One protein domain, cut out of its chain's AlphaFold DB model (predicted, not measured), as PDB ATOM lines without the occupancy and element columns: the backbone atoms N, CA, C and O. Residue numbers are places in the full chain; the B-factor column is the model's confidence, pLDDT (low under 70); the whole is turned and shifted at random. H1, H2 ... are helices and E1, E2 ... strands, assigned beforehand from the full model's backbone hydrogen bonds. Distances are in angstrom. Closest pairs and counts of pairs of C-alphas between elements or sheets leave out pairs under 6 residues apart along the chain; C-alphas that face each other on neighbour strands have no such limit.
ATOM      1  N   LYS A  28     -31.601  64.546  47.500       77.62
ATOM      2  CA  LYS A  28     -32.260  65.799  47.857       77.62
ATOM      3  C   LYS A  28     -31.527  66.928  47.156       77.62
ATOM      4  O   LYS A  28     -30.323  67.107  47.346       77.62
ATOM      5  N   THR A  29     -32.270  67.686  46.354       85.19
ATOM      6  CA  THR A  29     -31.745  68.890  45.720       85.19
ATOM      7  C   THR A  29     -31.155  69.779  46.804       85.19
ATOM      8  O   THR A  29     -31.805  70.056  47.809       85.19
ATOM      9  N   LYS A  30     -29.901  70.185  46.623       93.69
ATOM     10  CA  LYS A  30     -29.219  71.023  47.602       93.69
ATOM     11  C   LYS A  30     -29.888  72.393  47.673       93.69
ATOM     12  O   LYS A  30     -30.328  72.918  46.655       93.69
ATOM     13  N   GLU A  31     -29.938  72.969  48.860       94.44
ATOM     14  CA  GLU A  31     -30.543  74.276  49.112       94.44
ATOM     15  C   GLU A  31     -29.458  75.278  49.510       94.44
ATOM     16  O   GLU A  31     -28.491  74.923  50.193       94.44
ATOM     17  N   TYR A  32     -29.616  76.521  49.062       94.19
ATOM     18  CA  TYR A  32     -28.712  77.627  49.340       94.19
ATOM     19  C   TYR A  32     -29.511  78.866  49.734       94.19
ATOM     20  O   TYR A  32     -30.433  79.279  49.031       94.19
ATOM     21  N   THR A  33     -29.118  79.498  50.833       94.38
ATOM     22  CA  THR A  33     -29.555  80.857  51.162       94.38
ATOM     23  C   THR A  33     -28.684  81.880  50.433       94.38
ATOM     24  O   THR A  33     -27.583  81.576  49.964       94.38
ATOM     25  N   ILE A  34     -29.120  83.140  50.389       93.31
ATOM     26  CA  ILE A  34     -28.285  84.216  49.839       93.31
ATOM     27  C   ILE A  34     -26.977  84.413  50.621       93.31
ATOM     28  O   ILE A  34     -25.964  84.785  50.035       93.31
ATOM     29  N   ILE A  35     -26.967  84.116  51.925       94.06
ATOM     30  CA  ILE A  35     -25.760  84.192  52.760       94.06
ATOM     31  C   ILE A  35     -24.746  83.142  52.303       94.06
ATOM     32  O   ILE A  35     -23.583  83.482  52.088       94.06
ATOM     33  N   ASP A  36     -25.197  81.908  52.054       94.75
ATOM     34  CA  ASP A  36     -24.331  80.847  51.533       94.75
ATOM     35  C   ASP A  36     -23.708  81.270  50.200       94.75
ATOM     36  O   ASP A  36     -22.495  81.176  50.012       94.75
ATOM     37  N   ILE A  37     -24.528  81.798  49.285       93.88
ATOM     38  CA  ILE A  37     -24.084  82.251  47.958       93.88
ATOM     39  C   ILE A  37     -23.050  83.383  48.084       93.88
ATOM     40  O   ILE A  37     -22.030  83.357  47.392       93.88
ATOM     41  N   ILE A  38     -23.266  84.344  48.990       93.19
ATOM     42  CA  ILE A  38     -22.301  85.416  49.290       93.19
ATOM     43  C   ILE A  38     -20.982  84.837  49.814       93.19
ATOM     44  O   ILE A  38     -19.905  85.294  49.425       93.19
ATOM     45  N   ASP A  39     -21.036  83.833  50.685       95.69
ATOM     46  CA  ASP A  39     -19.832  83.231  51.252       95.69
ATOM     47  C   ASP A  39     -19.069  82.389  50.224       95.69
ATOM     48  O   ASP A  39     -17.833  82.427  50.202       95.69
ATOM     49  N   PHE A  40     -19.763  81.715  49.302       95.94
ATOM     50  CA  PHE A  40     -19.143  81.124  48.113       95.94
ATOM     51  C   PHE A  40     -18.487  82.201  47.237       95.94
ATOM     52  O   PHE A  40     -17.330  82.051  46.831       95.94
ATOM     53  N   TYR A  41     -19.171  83.318  46.995       93.69
ATOM     54  CA  TYR A  41     -18.632  84.421  46.200       93.69
ATOM     55  C   TYR A  41     -17.343  85.001  46.799       93.69
ATOM     56  O   TYR A  41     -16.336  85.126  46.099       93.69
ATOM     57  N   LYS A  42     -17.306  85.246  48.118       95.25
ATOM     58  CA  LYS A  42     -16.091  85.684  48.837       95.25
ATOM     59  C   LYS A  42     -14.936  84.688  48.722       95.25
ATOM     60  O   LYS A  42     -13.775  85.082  48.732       95.25
ATOM     61  N   GLN A  43     -15.243  83.399  48.587       96.75
ATOM     62  CA  GLN A  43     -14.254  82.346  48.354       96.75
ATOM     63  C   GLN A  43     -13.806  82.256  46.884       96.75
ATOM     64  O   GLN A  43     -13.037  81.356  46.542       96.75
ATOM     65  N   GLY A  44     -14.259  83.145  46.000       95.31
ATOM     66  CA  GLY A  44     -13.889  83.173  44.584       95.31
ATOM     67  C   GLY A  44     -14.708  82.233  43.699       95.31
ATOM     68  O   GLY A  44     -14.236  81.850  42.628       95.31
ATOM     69  N   TRP A  45     -15.897  81.819  44.144       96.00
ATOM     70  CA  TRP A  45     -16.868  81.157  43.272       96.00
ATOM     71  C   TRP A  45     -17.623  82.192  42.438       96.00
ATOM     72  O   TRP A  45     -17.920  83.289  42.909       96.00
ATOM     73  N   LYS A  46     -17.968  81.833  41.202       93.12
ATOM     74  CA  LYS A  46     -18.896  82.608  40.376       93.12
ATOM     75  C   LYS A  46     -20.297  82.048  40.566       93.12
ATOM     76  O   LYS A  46     -20.487  80.845  40.412       93.12
ATOM     77  N   ALA A  47     -21.252  82.909  40.889       89.62
ATOM     78  CA  ALA A  47     -22.655  82.541  41.007       89.62
ATOM     79  C   ALA A  47     -23.420  82.963  39.750       89.62
ATOM     80  O   ALA A  47     -23.123  84.005  39.168       89.62
ATOM     81  N   SER A  48     -24.414  82.175  39.360       87.19
ATOM     82  CA  SER A  48     -25.444  82.579  38.408       87.19
ATOM     83  C   SER A  48     -26.785  81.982  38.816       87.19
ATOM     84  O   SER A  48     -26.830  80.826  39.232       87.19
ATOM     85  N   THR A  49     -27.863  82.752  38.712       81.94
ATOM     86  CA  THR A  49     -29.210  82.291  39.083       81.94
ATOM     87  C   THR A  49     -29.954  81.758  37.870       81.94
ATOM     88  O   THR A  49     -29.975  82.401  36.832       81.94
ATOM     89  N   ASP A  50     -30.611  80.620  38.025       82.62
ATOM     90  CA  ASP A  50     -31.469  79.986  37.035       82.62
ATOM     91  C   ASP A  50     -32.923  80.032  37.527       82.62
ATOM     92  O   ASP A  50     -33.238  79.485  38.589       82.62
ATOM     93  N   ILE A  51     -33.803  80.685  36.763       78.69
ATOM     94  CA  ILE A  51     -35.247  80.740  37.033       78.69
ATOM     95  C   ILE A  51     -35.961  79.728  36.137       78.69
ATOM     96  O   ILE A  51     -35.851  79.780  34.910       78.69
ATOM     97  N   TRP A  52     -36.715  78.824  36.753       78.69
ATOM     98  CA  TRP A  52     -37.513  77.809  36.073       78.69
ATOM     99  C   TRP A  52     -38.990  78.128  36.248       78.69
ATOM    100  O   TRP A  52     -39.438  78.327  37.366       78.69
ATOM    101  N   PHE A  53     -39.758  78.146  35.163       70.88
ATOM    102  CA  PHE A  53     -41.216  78.251  35.238       70.88
ATOM    103  C   PHE A  53     -41.817  76.851  35.273       70.88
ATOM    104  O   PHE A  53     -41.415  75.993  34.478       70.88
ATOM    105  N   ASP A  54     -42.773  76.621  36.169       65.25
ATOM    106  CA  ASP A  54     -43.460  75.336  36.221       65.25
ATOM    107  C   ASP A  54     -44.299  75.134  34.950       65.25
ATOM    108  O   ASP A  54     -44.943  76.045  34.437       65.25
ATOM    109  N   PHE A  55     -44.308  73.912  34.418       44.12
ATOM    110  CA  PHE A  55     -44.967  73.580  33.148       44.12
ATOM    111  C   PHE A  55     -46.451  74.023  32.990       44.12
ATOM    112  O   PHE A  55     -46.828  74.301  31.852       44.12
ATOM    113  N   PRO A  56     -47.293  74.199  34.037       48.06
ATOM    114  CA  PRO A  56     -48.648  74.742  33.867       48.06
ATOM    115  C   PRO A  56     -48.687  76.217  33.439       48.06
ATOM    116  O   PRO A  56     -49.634  76.634  32.767       48.06
ATOM    117  N   THR A  57     -47.686  77.029  33.804       50.56
ATOM    118  CA  THR A  57     -47.643  78.441  33.390       50.56
ATOM    119  C   THR A  57     -47.218  78.588  31.937       50.56
ATOM    120  O   THR A  57     -47.700  79.504  31.280       50.56
ATOM    121  N   GLN A  58     -46.439  77.656  31.371       55.31
ATOM    122  CA  GLN A  58     -46.158  77.667  29.930       55.31
ATOM    123  C   GLN A  58     -47.422  77.479  29.091       55.31
ATOM    124  O   GLN A  58     -47.594  78.181  28.096       55.31
ATOM    125  N   ASP A  59     -48.320  76.581  29.496       53.59
ATOM    126  CA  ASP A  59     -49.580  76.371  28.783       53.59
ATOM    127  C   ASP A  59     -50.554  77.542  28.976       53.59
ATOM    128  O   ASP A  59     -51.264  77.889  28.037       53.59
ATOM    129  N   LYS A  60     -50.531  78.238  30.123       52.66
ATOM    130  CA  LYS A  60     -51.271  79.504  30.308       52.66
ATOM    131  C   LYS A  60     -50.689  80.658  29.486       52.66
ATOM    132  O   LYS A  60     -51.440  81.415  28.885       52.66
ATOM    133  N   PHE A  61     -49.364  80.749  29.366       59.75
ATOM    134  CA  PHE A  61     -48.724  81.681  28.434       59.75
ATOM    135  C   PHE A  61     -49.025  81.334  26.963       59.75
ATOM    136  O   PHE A  61     -49.057  82.234  26.125       59.75
ATOM    137  N   ARG A  62     -49.291  80.056  26.643       55.38
ATOM    138  CA  ARG A  62     -49.761  79.610  25.318       55.38
ATOM    139  C   ARG A  62     -51.260  79.830  25.093       55.38
ATOM    140  O   ARG A  62     -51.643  80.100  23.961       55.38
ATOM    141  N   GLY A  63     -52.080  79.712  26.138       57.56
ATOM    142  CA  GLY A  63     -53.525  79.966  26.115       57.56
ATOM    143  C   GLY A  63     -53.886  81.452  26.064       57.56
ATOM    144  O   GLY A  63     -54.992  81.792  25.663       57.56
ATOM    145  N   GLY A  64     -52.928  82.319  26.395       71.31
ATOM    146  CA  GLY A  64     -53.090  83.765  26.406       71.31
ATOM    147  C   GLY A  64     -53.717  84.279  27.702       71.31
ATOM    148  O   GLY A  64     -54.388  83.548  28.429       71.31
ATOM    149  N   GLY A  65     -53.439  85.540  28.025       87.00
ATOM    150  CA  GLY A  65     -54.126  86.258  29.100       87.00
ATOM    151  C   GLY A  65     -55.391  86.950  28.596       87.00
ATOM    152  O   GLY A  65     -55.561  87.121  27.393       87.00
ATOM    153  N   ILE A  66     -56.239  87.405  29.514       90.88
ATOM    154  CA  ILE A  66     -57.417  88.225  29.212       90.88
ATOM    155  C   ILE A  66     -57.229  89.592  29.872       90.88
ATOM    156  O   ILE A  66     -56.753  89.676  31.009       90.88
ATOM    157  N   VAL A  67     -57.572  90.671  29.165       92.88
ATOM    158  CA  VAL A  67     -57.531  92.031  29.727       92.88
ATOM    159  C   VAL A  67     -58.336  92.103  31.025       92.88
ATOM    160  O   VAL A  67     -59.497  91.704  31.081       92.88
ATOM    161  N   GLY A  68     -57.719  92.652  32.072       90.81
ATOM    162  CA  GLY A  68     -58.342  92.818  33.384       90.81
ATOM    163  C   GLY A  68     -58.345  91.565  34.265       90.81
ATOM    164  O   GLY A  68     -58.738  91.668  35.427       90.81
ATOM    165  N   GLU A  69     -57.876  90.414  33.774       90.94
ATOM    166  CA  GLU A  69     -57.752  89.190  34.571       90.94
ATOM    167  C   GLU A  69     -56.329  88.970  35.090       90.94
ATOM    168  O   GLU A  69     -55.339  89.348  34.464       90.94
ATOM    169  N   ASN A  70     -56.204  88.338  36.258       91.56
ATOM    170  CA  ASN A  70     -54.899  88.063  36.849       91.56
ATOM    171  C   ASN A  70     -54.205  86.901  36.132       91.56
ATOM    172  O   ASN A  70     -54.645  85.752  36.198       91.56
ATOM    173  N   ILE A  71     -53.055  87.188  35.536       88.88
ATOM    174  CA  ILE A  71     -52.130  86.193  35.009       88.88
ATOM    175  C   ILE A  71     -51.224  85.744  36.150       88.88
ATOM    176  O   ILE A  71     -50.429  86.523  36.674       88.88
ATOM    177  N   MET A  72     -51.351  84.477  36.535       89.50
ATOM    178  CA  MET A  72     -50.500  83.857  37.549       89.50
ATOM    179  C   MET A  72     -49.142  83.469  36.950       89.50
ATOM    180  O   MET A  72     -49.087  82.761  35.942       89.50
ATOM    181  N   ILE A  73     -48.060  83.904  37.591       87.44
ATOM    182  CA  ILE A  73     -46.671  83.631  37.221       87.44
ATOM    183  C   ILE A  73     -46.030  82.832  38.355       87.44
ATOM    184  O   ILE A  73     -45.845  83.333  39.461       87.44
ATOM    185  N   GLU A  74     -45.680  81.584  38.066       88.69
ATOM    186  CA  GLU A  74     -45.195  80.600  39.036       88.69
ATOM    187  C   GLU A  74     -43.949  79.899  38.515       88.69
ATOM    188  O   GLU A  74     -43.807  79.646  37.310       88.69
ATOM    189  N   GLY A  75     -43.060  79.561  39.440       89.44
ATOM    190  CA  GLY A  75     -41.828  78.868  39.123       89.44
ATOM    191  C   GLY A  75     -40.967  78.590  40.345       89.44
ATOM    192  O   GLY A  75     -41.413  78.664  41.488       89.44
ATOM    193  N   SER A  76     -39.697  78.291  40.097       90.56
ATOM    194  CA  SER A  76     -38.675  78.089  41.113       90.56
ATOM    195  C   SER A  76     -37.366  78.786  40.753       90.56
ATOM    196  O   SER A  76     -37.037  78.992  39.583       90.56
ATOM    197  N   ALA A  77     -36.616  79.174  41.781       90.94
ATOM    198  CA  ALA A  77     -35.312  79.803  41.660       90.94
ATOM    199  C   ALA A  77     -34.208  78.828  42.083       90.94
ATOM    200  O   ALA A  77     -34.273  78.164  43.120       90.94
ATOM    201  N   SER A  78     -33.152  78.767  41.284       91.44
ATOM    202  CA  SER A  78     -31.982  77.929  41.528       91.44
ATOM    203  C   SER A  78     -30.695  78.699  41.263       91.44
ATOM    204  O   SER A  78     -30.705  79.762  40.653       91.44
ATOM    205  N   VAL A  79     -29.580  78.212  41.790       92.38
ATOM    206  CA  VAL A  79     -28.259  78.810  41.626       92.38
ATOM    207  C   VAL A  79     -27.282  77.764  41.125       92.38
ATOM    208  O   VAL A  79     -27.246  76.625  41.596       92.38
ATOM    209  N   SER A  80     -26.450  78.201  40.193       91.94
ATOM    210  CA  SER A  80     -25.281  77.497  39.703       91.94
ATOM    211  C   SER A  80     -24.034  78.214  40.232       91.94
ATOM    212  O   SER A  80     -23.798  79.387  39.941       91.94
ATOM    213  N   LEU A  81     -23.237  77.526  41.050       93.12
ATOM    214  CA  LEU A  81     -21.986  78.027  41.625       93.12
ATOM    215  C   LEU A  81     -20.813  77.329  40.939       93.12
ATOM    216  O   LEU A  81     -20.682  76.111  41.029       93.12
ATOM    217  N   THR A  82     -19.933  78.084  40.285       93.81
ATOM    218  CA  THR A  82     -18.813  77.531  39.509       93.81
ATOM    219  C   THR A  82     -17.457  78.014  40.016       93.81
ATOM    220  O   THR A  82     -17.253  79.204  40.275       93.81
ATOM    221  N   LYS A  83     -16.501  77.091  40.155       96.00
ATOM    222  CA  LYS A  83     -15.100  77.391  40.495       96.00
ATOM    223  C   LYS A  83     -14.194  76.248  40.047       96.00
ATOM    224  O   LYS A  83     -14.471  75.097  40.346       96.00
ATOM    225  N   ASN A  84     -13.083  76.549  39.370       95.44
ATOM    226  CA  ASN A  84     -12.057  75.557  38.999       95.44
ATOM    227  C   ASN A  84     -12.621  74.286  38.316       95.44
ATOM    228  O   ASN A  84     -12.263  73.174  38.695       95.44
ATOM    229  N   ASN A  85     -13.515  74.446  37.331       92.69
ATOM    230  CA  ASN A  85     -14.232  73.360  36.632       92.69
ATOM    231  C   ASN A  85     -15.158  72.497  37.511       92.69
ATOM    232  O   ASN A  85     -15.651  71.471  37.053       92.69
ATOM    233  N   GLN A  86     -15.411  72.903  38.753       94.44
ATOM    234  CA  GLN A  86     -16.460  72.336  39.592       94.44
ATOM    235  C   GLN A  86     -17.707  73.206  39.490       94.44
ATOM    236  O   GLN A  86     -17.610  74.437  39.530       94.44
ATOM    237  N   THR A  87     -18.864  72.554  39.413       93.12
ATOM    238  CA  THR A  87     -20.169  73.208  39.455       93.12
ATOM    239  C   THR A  87     -20.993  72.601  40.577       93.12
ATOM    240  O   THR A  87     -21.110  71.381  40.676       93.12
ATOM    241  N   LEU A  88     -21.553  73.458  41.424       93.44
ATOM    242  CA  LEU A  88     -22.568  73.091  42.398       93.44
ATOM    243  C   LEU A  88     -23.894  73.684  41.939       93.44
ATOM    244  O   LEU A  88     -23.945  74.850  41.552       93.44
ATOM    245  N   HIS A  89     -24.952  72.890  42.015       92.19
ATOM    246  CA  HIS A  89     -26.307  73.326  41.715       92.19
ATOM    247  C   HIS A  89     -27.180  73.165  42.950       92.19
ATOM    248  O   HIS A  89     -27.015  72.212  43.718       92.19
ATOM    249  N   GLY A  90     -28.114  74.087  43.136       92.12
ATOM    250  CA  GLY A  90     -29.126  73.958  44.173       92.12
ATOM    251  C   GLY A  90     -30.228  74.995  44.060       92.12
ATOM    252  O   GLY A  90     -30.128  75.938  43.280       92.12
ATOM    253  N   ARG A  91     -31.290  74.815  44.838       92.69
ATOM    254  CA  ARG A  91     -32.386  75.781  44.943       92.69
ATOM    255  C   ARG A  91     -31.959  76.979  45.775       92.69
ATOM    256  O   ARG A  91     -31.230  76.820  46.755       92.69
ATOM    257  N   ILE A  92     -32.433  78.161  45.393       91.56
ATOM    258  CA  ILE A  92     -32.300  79.356  46.223       91.56
ATOM    259  C   ILE A  92     -33.528  79.427  47.115       91.56
ATOM    260  O   ILE A  92     -34.637  79.569  46.610       91.56
ATOM    261  N   ILE A  93     -33.327  79.339  48.424       92.44
ATOM    262  CA  ILE A  93     -34.409  79.414  49.408       92.44
ATOM    263  C   ILE A  93     -34.354  80.750  50.147       92.44
ATOM    264  O   ILE A  93     -33.267  81.269  50.432       92.44
ATOM    265  N   SER A  94     -35.521  81.291  50.504       90.69
ATOM    266  CA  SER A  94     -35.592  82.451  51.398       90.69
ATOM    267  C   SER A  94     -36.054  82.019  52.786       90.69
ATOM    268  O   SER A  94     -37.191  81.564  52.939       90.69
ATOM    269  N   PRO A  95     -35.207  82.145  53.821       84.94
ATOM    270  CA  PRO A  95     -35.626  81.861  55.186       84.94
ATOM    271  C   PRO A  95     -36.679  82.875  55.658       84.94
ATOM    272  O   PRO A  95     -36.768  83.991  55.150       84.94
ATOM    273  N   ARG A  96     -37.464  82.498  56.679       78.56
ATOM    274  CA  ARG A  96     -38.498  83.376  57.269       78.56
ATOM    275  C   ARG A  96     -37.927  84.638  57.925       78.56
ATOM    276  O   ARG A  96     -38.646  85.618  58.071       78.56
ATOM    277  N   GLU A  97     -36.661  84.602  58.324       80.31
ATOM    278  CA  GLU A  97     -35.950  85.707  58.960       80.31
ATOM    279  C   GLU A  97     -34.543  85.826  58.357       80.31
ATOM    280  O   GLU A  97     -33.902  84.816  58.062       80.31
ATOM    281  N   GLY A  98     -34.050  87.058  58.198       81.81
ATOM    282  CA  GLY A  98     -32.691  87.343  57.725       81.81
ATOM    283  C   GLY A  98     -32.628  87.931  56.317       81.81
ATOM    284  O   GLY A  98     -33.537  88.630  55.873       81.81
ATOM    285  N   PHE A  99     -31.506  87.698  55.632       82.50
ATOM    286  CA  PHE A  99     -31.304  88.172  54.265       82.50
ATOM    287  C   PHE A  99     -32.103  87.309  53.290       82.50
ATOM    288  O   PHE A  99     -31.951  86.089  53.256       82.50
ATOM    289  N   ILE A 100     -32.938  87.966  52.491       89.25
ATOM    290  CA  ILE A 100     -33.867  87.335  51.560       89.25
ATOM    291  C   ILE A 100     -33.330  87.502  50.143       89.25
ATOM    292  O   ILE A 100     -32.959  88.607  49.742       89.25
ATOM    293  N   TYR A 101     -33.301  86.410  49.379       88.50
ATOM    294  CA  TYR A 101     -33.050  86.516  47.951       88.50
ATOM    295  C   TYR A 101     -34.293  87.075  47.258       88.50
ATOM    296  O   TYR A 101     -35.403  86.600  47.483       88.50
ATOM    297  N   SER A 102     -34.099  88.072  46.403       92.00
ATOM    298  CA  SER A 102     -35.158  88.619  45.562       92.00
ATOM    299  C   SER A 102     -34.658  88.835  44.143       92.00
ATOM    300  O   SER A 102     -33.452  88.959  43.892       92.00
ATOM    301  N   PHE A 103     -35.606  88.874  43.222       91.50
ATOM    302  CA  PHE A 103     -35.405  89.265  41.838       91.50
ATOM    303  C   PHE A 103     -36.636  90.025  41.349       91.50
ATOM    304  O   PHE A 103     -37.677  90.013  42.000       91.50
ATOM    305  N   PHE A 104     -36.502  90.694  40.217       92.31
ATOM    306  CA  PHE A 104     -37.554  91.470  39.586       92.31
ATOM    307  C   PHE A 104     -38.046  90.740  38.343       92.31
ATOM    308  O   PHE A 104     -37.241  90.187  37.591       92.31
ATOM    309  N   ILE A 105     -39.362  90.722  38.158       91.81
ATOM    310  CA  ILE A 105     -40.023  90.354  36.910       91.81
ATOM    311  C   ILE A 105     -40.498  91.656  36.278       91.81
ATOM    312  O   ILE A 105     -41.412  92.302  36.782       91.81
ATOM    313  N   GLU A 106     -39.875  92.022  35.168       93.31
ATOM    314  CA  GLU A 106     -40.189  93.235  34.428       93.31
ATOM    315  C   GLU A 106     -41.122  92.877  33.272       93.31
ATOM    316  O   GLU A 106     -40.817  92.006  32.450       93.31
ATOM    317  N   VAL A 107     -42.269  93.548  33.194       94.00
ATOM    318  CA  VAL A 107     -43.265  93.323  32.146       94.00
ATOM    319  C   VAL A 107     -43.231  94.491  31.175       94.00
ATOM    320  O   VAL A 107     -43.286  95.653  31.570       94.00
ATOM    321  N   TYR A 108     -43.179  94.183  29.885       95.44
ATOM    322  CA  TYR A 108     -43.075  95.151  28.806       95.44
ATOM    323  C   TYR A 108     -44.212  94.989  27.801       95.44
ATOM    324  O   TYR A 108     -44.625  93.872  27.479       95.44
ATOM    325  N   LYS A 109     -44.641  96.118  27.237       95.62
ATOM    326  CA  LYS A 109     -45.568  96.211  26.108       95.62
ATOM    327  C   LYS A 109     -44.998  97.190  25.090       95.62
ATOM    328  O   LYS A 109     -44.579  98.286  25.446       95.62
ATOM    329  N   ASP A 110     -44.884  96.750  23.839       94.88
ATOM    330  CA  ASP A 110     -44.306  97.535  22.734       94.88
ATOM    331  C   ASP A 110     -42.920  98.138  23.056       94.88
ATOM    332  O   ASP A 110     -42.564  99.232  22.621       94.88
ATOM    333  N   GLY A 111     -42.119  97.413  23.844       93.75
ATOM    334  CA  GLY A 111     -40.781  97.835  24.269       93.75
ATOM    335  C   GLY A 111     -40.744  98.809  25.452       93.75
ATOM    336  O   GLY A 111     -39.651  99.192  25.867       93.75
ATOM    337  N   VAL A 112     -41.891  99.182  26.020       96.31
ATOM    338  CA  VAL A 112     -42.000 100.042  27.206       96.31
ATOM    339  C   VAL A 112     -42.319  99.184  28.428       96.31
ATOM    340  O   VAL A 112     -43.199  98.329  28.362       96.31
ATOM    341  N   ALA A 113     -41.608  99.397  29.536       96.12
ATOM    342  CA  ALA A 113     -41.916  98.734  30.800       96.12
ATOM    343  C   ALA A 113     -43.270  99.235  31.329       96.12
ATOM    344  O   ALA A 113     -43.485 100.440  31.464       96.12
ATOM    345  N   VAL A 114     -44.181  98.306  31.601       97.12
ATOM    346  CA  VAL A 114     -45.541  98.574  32.092       97.12
ATOM    347  C   VAL A 114     -45.760  98.082  33.516       97.12
ATOM    348  O   VAL A 114     -46.693  98.549  34.169       97.12
ATOM    349  N   ASP A 115     -44.914  97.165  33.989       96.38
ATOM    350  CA  ASP A 115     -44.915  96.683  35.367       96.38
ATOM    351  C   ASP A 115     -43.518  96.199  35.784       96.38
ATOM    352  O   ASP A 115     -42.712  95.799  34.938       96.38
ATOM    353  N   ASP A 116     -43.254  96.232  37.086       95.75
ATOM    354  CA  ASP A 116     -42.020  95.751  37.708       95.75
ATOM    355  C   ASP A 116     -42.351  95.106  39.060       95.75
ATOM    356  O   ASP A 116     -42.781  95.763  40.015       95.75
ATOM    357  N   ILE A 117     -42.197  93.785  39.120       94.81
ATOM    358  CA  ILE A 117     -42.719  92.950  40.195       94.81
ATOM    359  C   ILE A 117     -41.549  92.345  40.966       94.81
ATOM    360  O   ILE A 117     -40.842  91.468  40.471       94.81
ATOM    361  N   MET A 118     -41.379  92.760  42.220       95.12
ATOM    362  CA  MET A 118     -40.416  92.139  43.128       95.12
ATOM    363  C   MET A 118     -40.909  90.755  43.566       95.12
ATOM    364  O   MET A 118     -41.990  90.618  44.142       95.12
ATOM    365  N   VAL A 119     -40.088  89.733  43.344       93.88
ATOM    366  CA  VAL A 119     -40.382  88.337  43.663       93.88
ATOM    367  C   VAL A 119     -39.393  87.802  44.688       93.88
ATOM    368  O   VAL A 119     -38.182  88.005  44.595       93.88
ATOM    369  N   ILE A 120     -39.936  87.087  45.672       93.88
ATOM    370  CA  ILE A 120     -39.196  86.425  46.742       93.88
ATOM    371  C   ILE A 120     -39.555  84.935  46.694       93.88
ATOM    372  O   ILE A 120     -40.717  84.598  46.933       93.88
ATOM    373  N   PRO A 121     -38.599  84.034  46.399       93.19
ATOM    374  CA  PRO A 121     -38.821  82.600  46.535       93.19
ATOM    375  C   PRO A 121     -39.149  82.228  47.979       93.19
ATOM    376  O   PRO A 121     -38.617  82.830  48.907       93.19
ATOM    377  N   ASP A 122     -39.981  81.216  48.173       93.44
ATOM    378  CA  ASP A 122     -40.329  80.664  49.472       93.44
ATOM    379  C   ASP A 122     -39.190  79.800  50.057       93.44
ATOM    380  O   ASP A 122     -38.073  79.716  49.535       93.44
ATOM    381  N   ILE A 123     -39.477  79.131  51.174       92.38
ATOM    382  CA  ILE A 123     -38.531  78.229  51.849       92.38
ATOM    383  C   ILE A 123     -38.171  76.984  51.024       92.38
ATOM    384  O   ILE A 123     -37.212  76.304  51.362       92.38
ATOM    385  N   ASN A 124     -38.926  76.683  49.967       90.94
ATOM    386  CA  ASN A 124     -38.691  75.571  49.048       90.94
ATOM    387  C   ASN A 124     -38.073  76.054  47.723       90.94
ATOM    388  O   ASN A 124     -37.889  75.256  46.797       90.94
ATOM    389  N   GLY A 125     -37.790  77.357  47.613       90.25
ATOM    390  CA  GLY A 125     -37.288  78.013  46.412       90.25
ATOM    391  C   GLY A 125     -38.326  78.184  45.306       90.25
ATOM    392  O   GLY A 125     -37.942  78.463  44.173       90.25
ATOM    393  N   ASN A 126     -39.615  78.023  45.607       93.44
ATOM    394  CA  ASN A 126     -40.711  78.264  44.669       93.44
ATOM    395  C   ASN A 126     -41.206  79.710  44.796       93.44
ATOM    396  O   ASN A 126     -41.109  80.308  45.863       93.44
ATOM    397  N   PHE A 127     -41.778  80.280  43.746       92.25
ATOM    398  CA  PHE A 127     -42.397  81.602  43.793       92.25
ATOM    399  C   PHE A 127     -43.733  81.612  43.052       92.25
ATOM    400  O   PHE A 127     -43.963  80.816  42.143       92.25
ATOM    401  N   SER A 128     -44.599  82.544  43.444       92.44
ATOM    402  CA  SER A 128     -45.884  82.812  42.804       92.44
ATOM    403  C   SER A 128     -46.158  84.311  42.880       92.44
ATOM    404  O   SER A 128     -45.992  84.922  43.939       92.44
ATOM    405  N   THR A 129     -46.513  84.915  41.752       92.06
ATOM    406  CA  THR A 129     -46.910  86.321  41.654       92.06
ATOM    407  C   THR A 129     -47.960  86.503  40.562       92.06
ATOM    408  O   THR A 129     -48.248  85.580  39.802       92.06
ATOM    409  N   THR A 130     -48.552  87.688  40.476       92.44
ATOM    410  CA  THR A 130     -49.632  87.985  39.533       92.44
ATOM    411  C   THR A 130     -49.357  89.255  38.751       92.44
ATOM    412  O   THR A 130     -48.886  90.234  39.324       92.44
ATOM    413  N   PHE A 131     -49.749  89.258  37.481       92.75
ATOM    414  CA  PHE A 131     -49.769  90.434  36.615       92.75
ATOM    415  C   PHE A 131     -51.171  90.611  36.016       92.75
ATOM    416  O   PHE A 131     -51.766  89.637  35.561       92.75
ATOM    417  N   THR A 132     -51.700  91.836  35.991       94.19
ATOM    418  CA  THR A 132     -53.015  92.141  35.399       94.19
ATOM    419  C   THR A 132     -52.823  93.040  34.171       94.19
ATOM    420  O   THR A 132     -52.541  94.234  34.332       94.19
ATOM    421  N   PRO A 133     -52.969  92.524  32.936       94.62
ATOM    422  CA  PRO A 133     -52.839  93.340  31.738       94.62
ATOM    423  C   PRO A 133     -54.010  94.317  31.612       94.62
ATOM    424  O   PRO A 133     -55.158  93.995  31.926       94.62
ATOM    425  N   LYS A 134     -53.714  95.525  31.132       94.94
ATOM    426  CA  LYS A 134     -54.692  96.617  30.983       94.94
ATOM    427  C   LYS A 134     -55.171  96.807  29.548       94.94
ATOM    428  O   LYS A 134     -56.140  97.522  29.326       94.94
ATOM    429  N   GLU A 135     -54.485  96.197  28.591       94.38
ATOM    430  CA  GLU A 135     -54.751  96.331  27.164       94.38
ATOM    431  C   GLU A 135     -54.427  95.016  26.440       94.38
ATOM    432  O   GLU A 135     -53.635  94.217  26.949       94.38
ATOM    433  N   PRO A 136     -55.059  94.746  25.286       94.00
ATOM    434  CA  PRO A 136     -54.783  93.541  24.518       94.00
ATOM    435  C   PRO A 136     -53.448  93.638  23.761       94.00
ATOM    436  O   PRO A 136     -52.864  94.710  23.568       94.00
ATOM    437  N   GLY A 137     -52.974  92.493  23.276       93.50
ATOM    438  CA  GLY A 137     -51.798  92.372  22.418       93.50
ATOM    439  C   GLY A 137     -50.647  91.600  23.058       93.50
ATOM    440  O   GLY A 137     -50.821  90.839  24.006       93.50
ATOM    441  N   TYR A 138     -49.449  91.753  22.491       93.19
ATOM    442  CA  TYR A 138     -48.274  90.995  22.915       93.19
ATOM    443  C   TYR A 138     -47.511  91.690  24.036       93.19
ATOM    444  O   TYR A 138     -47.059  92.822  23.881       93.19
ATOM    445  N   TYR A 139     -47.297  90.960  25.120       93.75
ATOM    446  CA  TYR A 139     -46.447  91.351  26.233       93.75
ATOM    447  C   TYR A 139     -45.145  90.559  26.214       93.75
ATOM    448  O   TYR A 139     -45.058  89.482  25.619       93.75
ATOM    449  N   MET A 140     -44.134  91.100  26.884       91.88
ATOM    450  CA  MET A 140     -42.825  90.490  27.068       91.88
ATOM    451  C   MET A 140     -42.447  90.548  28.548       91.88
ATOM    452  O   MET A 140     -42.502  91.612  29.148       91.88
ATOM    453  N   ILE A 141     -42.038  89.424  29.123       90.06
ATOM    454  CA  ILE A 141     -41.479  89.340  30.472       90.06
ATOM    455  C   ILE A 141     -39.964  89.176  30.384       90.06
ATOM    456  O   ILE A 141     -39.471  88.321  29.638       90.06
ATOM    457  N   ASP A 142     -39.254  89.977  31.171       88.88
ATOM    458  CA  ASP A 142     -37.825  89.862  31.457       88.88
ATOM    459  C   ASP A 142     -37.606  89.715  32.970       88.88
ATOM    460  O   ASP A 142     -38.533  89.903  33.764       88.88
ATOM    461  N   TRP A 143     -36.398  89.342  33.385       88.12
ATOM    462  CA  TRP A 143     -36.081  89.185  34.803       88.12
ATOM    463  C   TRP A 143     -34.668  89.627  35.151       88.12
ATOM    464  O   TRP A 143     -33.683  89.271  34.499       88.12
ATOM    465  N   THR A 144     -34.570  90.321  36.279       88.00
ATOM    466  CA  THR A 144     -33.325  90.921  36.757       88.00
ATOM    467  C   THR A 144     -33.083  90.509  38.202       88.00
ATOM    468  O   THR A 144     -33.982  90.559  39.036       88.00
ATOM    469  N   SER A 145     -31.864  90.088  38.545       86.50
ATOM    470  CA  SER A 145     -31.535  89.838  39.954       86.50
ATOM    471  C   SER A 145     -31.423  91.156  40.719       86.50
ATOM    472  O   SER A 145     -30.815  92.102  40.224       86.50
ATOM    473  N   SER A 146     -31.885  91.188  41.974       88.00
ATOM    474  CA  SER A 146     -31.619  92.308  42.892       88.00
ATOM    475  C   SER A 146     -30.128  92.469  43.234       88.00
ATOM    476  O   SER A 146     -29.727  93.452  43.856       88.00
ATOM    477  N   TYR A 147     -29.292  91.494  42.859       84.75
ATOM    478  CA  TYR A 147     -27.860  91.472  43.123       84.75
ATOM    479  C   TYR A 147     -27.071  91.534  41.814       84.75
ATOM    480  O   TYR A 147     -26.884  90.523  41.146       84.75
ATOM    481  N   ASN A 148     -26.502  92.699  41.492       86.50
ATOM    482  CA  ASN A 148     -25.750  92.925  40.244       86.50
ATOM    483  C   ASN A 148     -24.576  91.952  40.008       86.50
ATOM    484  O   ASN A 148     -24.110  91.801  38.882       86.50
ATOM    485  N   TRP A 149     -24.055  91.325  41.067       84.06
ATOM    486  CA  TRP A 149     -22.952  90.360  41.000       84.06
ATOM    487  C   TRP A 149     -23.419  88.904  40.833       84.06
ATOM    488  O   TRP A 149     -22.579  88.032  40.606       84.06
ATOM    489  N   ILE A 150     -24.728  88.641  40.923       85.38
ATOM    490  CA  ILE A 150     -25.354  87.354  40.605       85.38
ATOM    491  C   ILE A 150     -26.110  87.528  39.282       85.38
ATOM    492  O   ILE A 150     -27.295  87.864  39.285       85.38
ATOM    493  N   PRO A 151     -25.450  87.343  38.128       84.50
ATOM    494  CA  PRO A 151     -26.152  87.391  36.859       84.50
ATOM    495  C   PRO A 151     -27.234  86.310  36.812       84.50
ATOM    496  O   PRO A 151     -27.024  85.173  37.245       84.50
ATOM    497  N   MET A 152     -28.375  86.659  36.225       80.00
ATOM    498  CA  MET A 152     -29.340  85.663  35.782       80.00
ATOM    499  C   MET A 152     -28.706  84.888  34.628       80.00
ATOM    500  O   MET A 152     -28.284  85.443  33.612       80.00
ATOM    501  N   SER A 153     -28.550  83.593  34.837       69.25
ATOM    502  CA  SER A 153     -28.070  82.664  33.845       69.25
ATOM    503  C   SER A 153     -29.178  82.425  32.817       69.25
ATOM    504  O   SER A 153     -30.299  82.041  33.138       69.25
ATOM    505  N   HIS A 154     -28.842  82.645  31.549       62.34
ATOM    506  CA  HIS A 154     -29.675  82.259  30.415       62.34
ATOM    507  C   HIS A 154     -29.275  80.855  29.937       62.34
ATOM    508  O   HIS A 154     -28.928  80.689  28.763       62.34
ATOM    509  N   ILE A 155     -29.199  79.866  30.840       50.31
ATOM    510  CA  ILE A 155     -28.760  78.503  30.497       50.31
ATOM    511  C   ILE A 155     -29.710  77.888  29.447       50.31
ATOM    512  O   ILE A 155     -30.799  77.392  29.707       50.31
ATOM    513  N   THR A 156     -29.233  77.973  28.205       40.25
ATOM    514  CA  THR A 156     -29.189  76.913  27.191       40.25
ATOM    515  C   THR A 156     -30.512  76.356  26.656       40.25
ATOM    516  O   THR A 156     -30.520  75.244  26.148       40.25
ATOM    517  N   LEU A 157     -31.594  77.143  26.650       41.50
ATOM    518  CA  LEU A 157     -32.728  77.003  25.711       41.50
ATOM    519  C   LEU A 157     -33.300  78.385  25.318       41.50
ATOM    520  O   LEU A 157     -34.509  78.600  25.295       41.50
ATOM    521  N   GLY A 158     -32.401  79.327  25.010       38.84
ATOM    522  CA  GLY A 158     -32.741  80.654  24.490       38.84
ATOM    523  C   GLY A 158     -32.596  81.771  25.523       38.84
ATOM    524  O   GLY A 158     -32.962  81.625  26.686       38.84
ATOM    525  N   LYS A 159     -32.066  82.913  25.088       49.78
ATOM    526  CA  LYS A 159     -31.897  84.169  25.845       49.78
ATOM    527  C   LYS A 159     -33.238  84.865  26.132       49.78
ATOM    528  O   LYS A 159     -33.329  86.090  26.176       49.78
ATOM    529  N   ASP A 160     -34.312  84.107  26.220       66.00
ATOM    530  CA  ASP A 160     -35.535  84.579  25.604       66.00
ATOM    531  C   ASP A 160     -36.490  85.032  26.692       66.00
ATOM    532  O   ASP A 160     -37.246  84.236  27.262       66.00
ATOM    533  N   LYS A 161     -36.428  86.345  26.943       79.69
ATOM    534  CA  LYS A 161     -37.610  87.196  27.116       79.69
ATOM    535  C   LYS A 161     -38.872  86.435  26.715       79.69
ATOM    536  O   LYS A 161     -38.979  85.964  25.577       79.69
ATOM    537  N   LYS A 162     -39.802  86.252  27.648       84.38
ATOM    538  CA  LYS A 162     -40.995  85.435  27.405       84.38
ATOM    539  C   LYS A 162     -42.092  86.299  26.830       84.38
ATOM    540  O   LYS A 162     -42.515  87.251  27.468       84.38
ATOM    541  N   TYR A 163     -42.549  85.953  25.636       87.00
ATOM    542  CA  TYR A 163     -43.650  86.647  24.990       87.00
ATOM    543  C   TYR A 163     -44.951  85.887  25.202       87.00
ATOM    544  O   TYR A 163     -44.968  84.658  25.128       87.00
ATOM    545  N   PHE A 164     -46.032  86.622  25.424       88.75
ATOM    546  CA  PHE A 164     -47.373  86.062  25.519       88.75
ATOM    547  C   PHE A 164     -48.403  87.039  24.965       88.75
ATOM    548  O   PHE A 164     -48.180  88.249  24.944       88.75
ATOM    549  N   HIS A 165     -49.510  86.497  24.470       90.88
ATOM    550  CA  HIS A 165     -50.609  87.283  23.927       90.88
ATOM    551  C   HIS A 165     -51.689  87.487  24.990       90.88
ATOM    552  O   HIS A 165     -51.994  86.563  25.742       90.88
ATOM    553  N   VAL A 166     -52.277  88.676  25.032       92.19
ATOM    554  CA  VAL A 166     -53.452  89.003  25.837       92.19
ATOM    555  C   VAL A 166     -54.604  89.331  24.893       92.19
ATOM    556  O   VAL A 166     -54.476  90.228  24.060       92.19
ATOM    557  N   SER A 167     -55.713  88.602  24.998       91.50
ATOM    558  CA  SER A 167     -56.940  88.897  24.261       91.50
ATOM    559  C   SER A 167     -57.807  89.898  25.013       91.50
ATOM    560  O   SER A 167     -57.698  90.072  26.230       91.50
ATOM    561  N   GLU A 168     -58.706  90.544  24.279       93.12
ATOM    562  CA  GLU A 168     -59.826  91.242  24.898       93.12
ATOM    563  C   GLU A 168     -60.721  90.240  25.638       93.12
ATOM    564  O   GLU A 168     -60.650  89.027  25.407       93.12
TER     565      GLU A 168
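This is residues 28 to 168 of the 220 residues of the protein "Hypothetical membrane protein" of uncultured archaeon (UniProt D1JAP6). Two strongly twisted sheets of four strands stand only partly face to face: E5 and E6 come near each other along one side, and H2 sits between E2 and E8 on the other. The hairpin of E2 and E3, with E1 beside E2, runs on past the second sheet as a long arm with H1 over it, and residues 146 to 161 loop back from E7 to E8. The printed part has 141 residues with two named helices and eight named strands, in the order H1 E1 H2 E2 E3 E4 E5 E6 E7 E8, of mixed class. One sheet is branched at E2; the other has the order E5 E4 E7 E8, and both are antiparallel. The whole is compact, with a radius of gyration of the C-alphas of 16.1 A, yet elongated, spanning 51 by 31 by 27 A.

H1, residues 34 to 42, begins at C-alpha 34 (-28.285, 84.216, 49.839). E1, residues 46 to 53, is 23.3 A long, and H2 is residues 55 to 63. E2, residues 71 to 83, is the longest strand at 38.5 A and begins at C-alpha 71 (-52.130, 86.193, 35.009). E3 is residues 86 to 92, E4 103 to 109, E5 112 to 119 and E6 126 to 131. E7, residues 137 to 145, is 26.9 A long. E8, residues 162 to 167, ends at C-alpha 167 (-56.940, 88.897, 24.261).

E1 lies on one side of E2, with N 48 and O 80 at 2.9 A; E3 and E6 lie on the other side, with N 81 and O 88 at 2.8 A and N 73 and O 129 at 2.8 A. The pairing is staggered: E6 pairs with residues 71 to 76 of E2, E3 with 78 to 83. H1 is on this sheet at a height of 9.3 A, over E2 and only just over E1, where 3 of its C-alphas fall; its line runs along the strands, at 25 degrees to E2 on the local plane. H2 only grazes this sheet, and its closest C-alphas to E8 are those of Phe 61 and Phe 164, 5.4 A. In the second sheet N 105 and O 117 are 2.8 A apart, N 106 and O 142 2.9 A, and N 139 and O 164 2.9 A. Between the sheets, the closest C-alphas of E5 and E6 are those of Val 119 and Phe 127, 7.0 A. Every O i to N i+4 pair is within hydrogen-bond range in H1, and 4 of 5 in H2.

The C-alphas farthest apart, those of Asn 84 and Glu 168, are 52.2 A apart. The printed part has no cut, and its one long link is E7 to E8. The mean pLDDT of the printed part is 85.8, with residues 54 to 63 and 153 to 160 under 70.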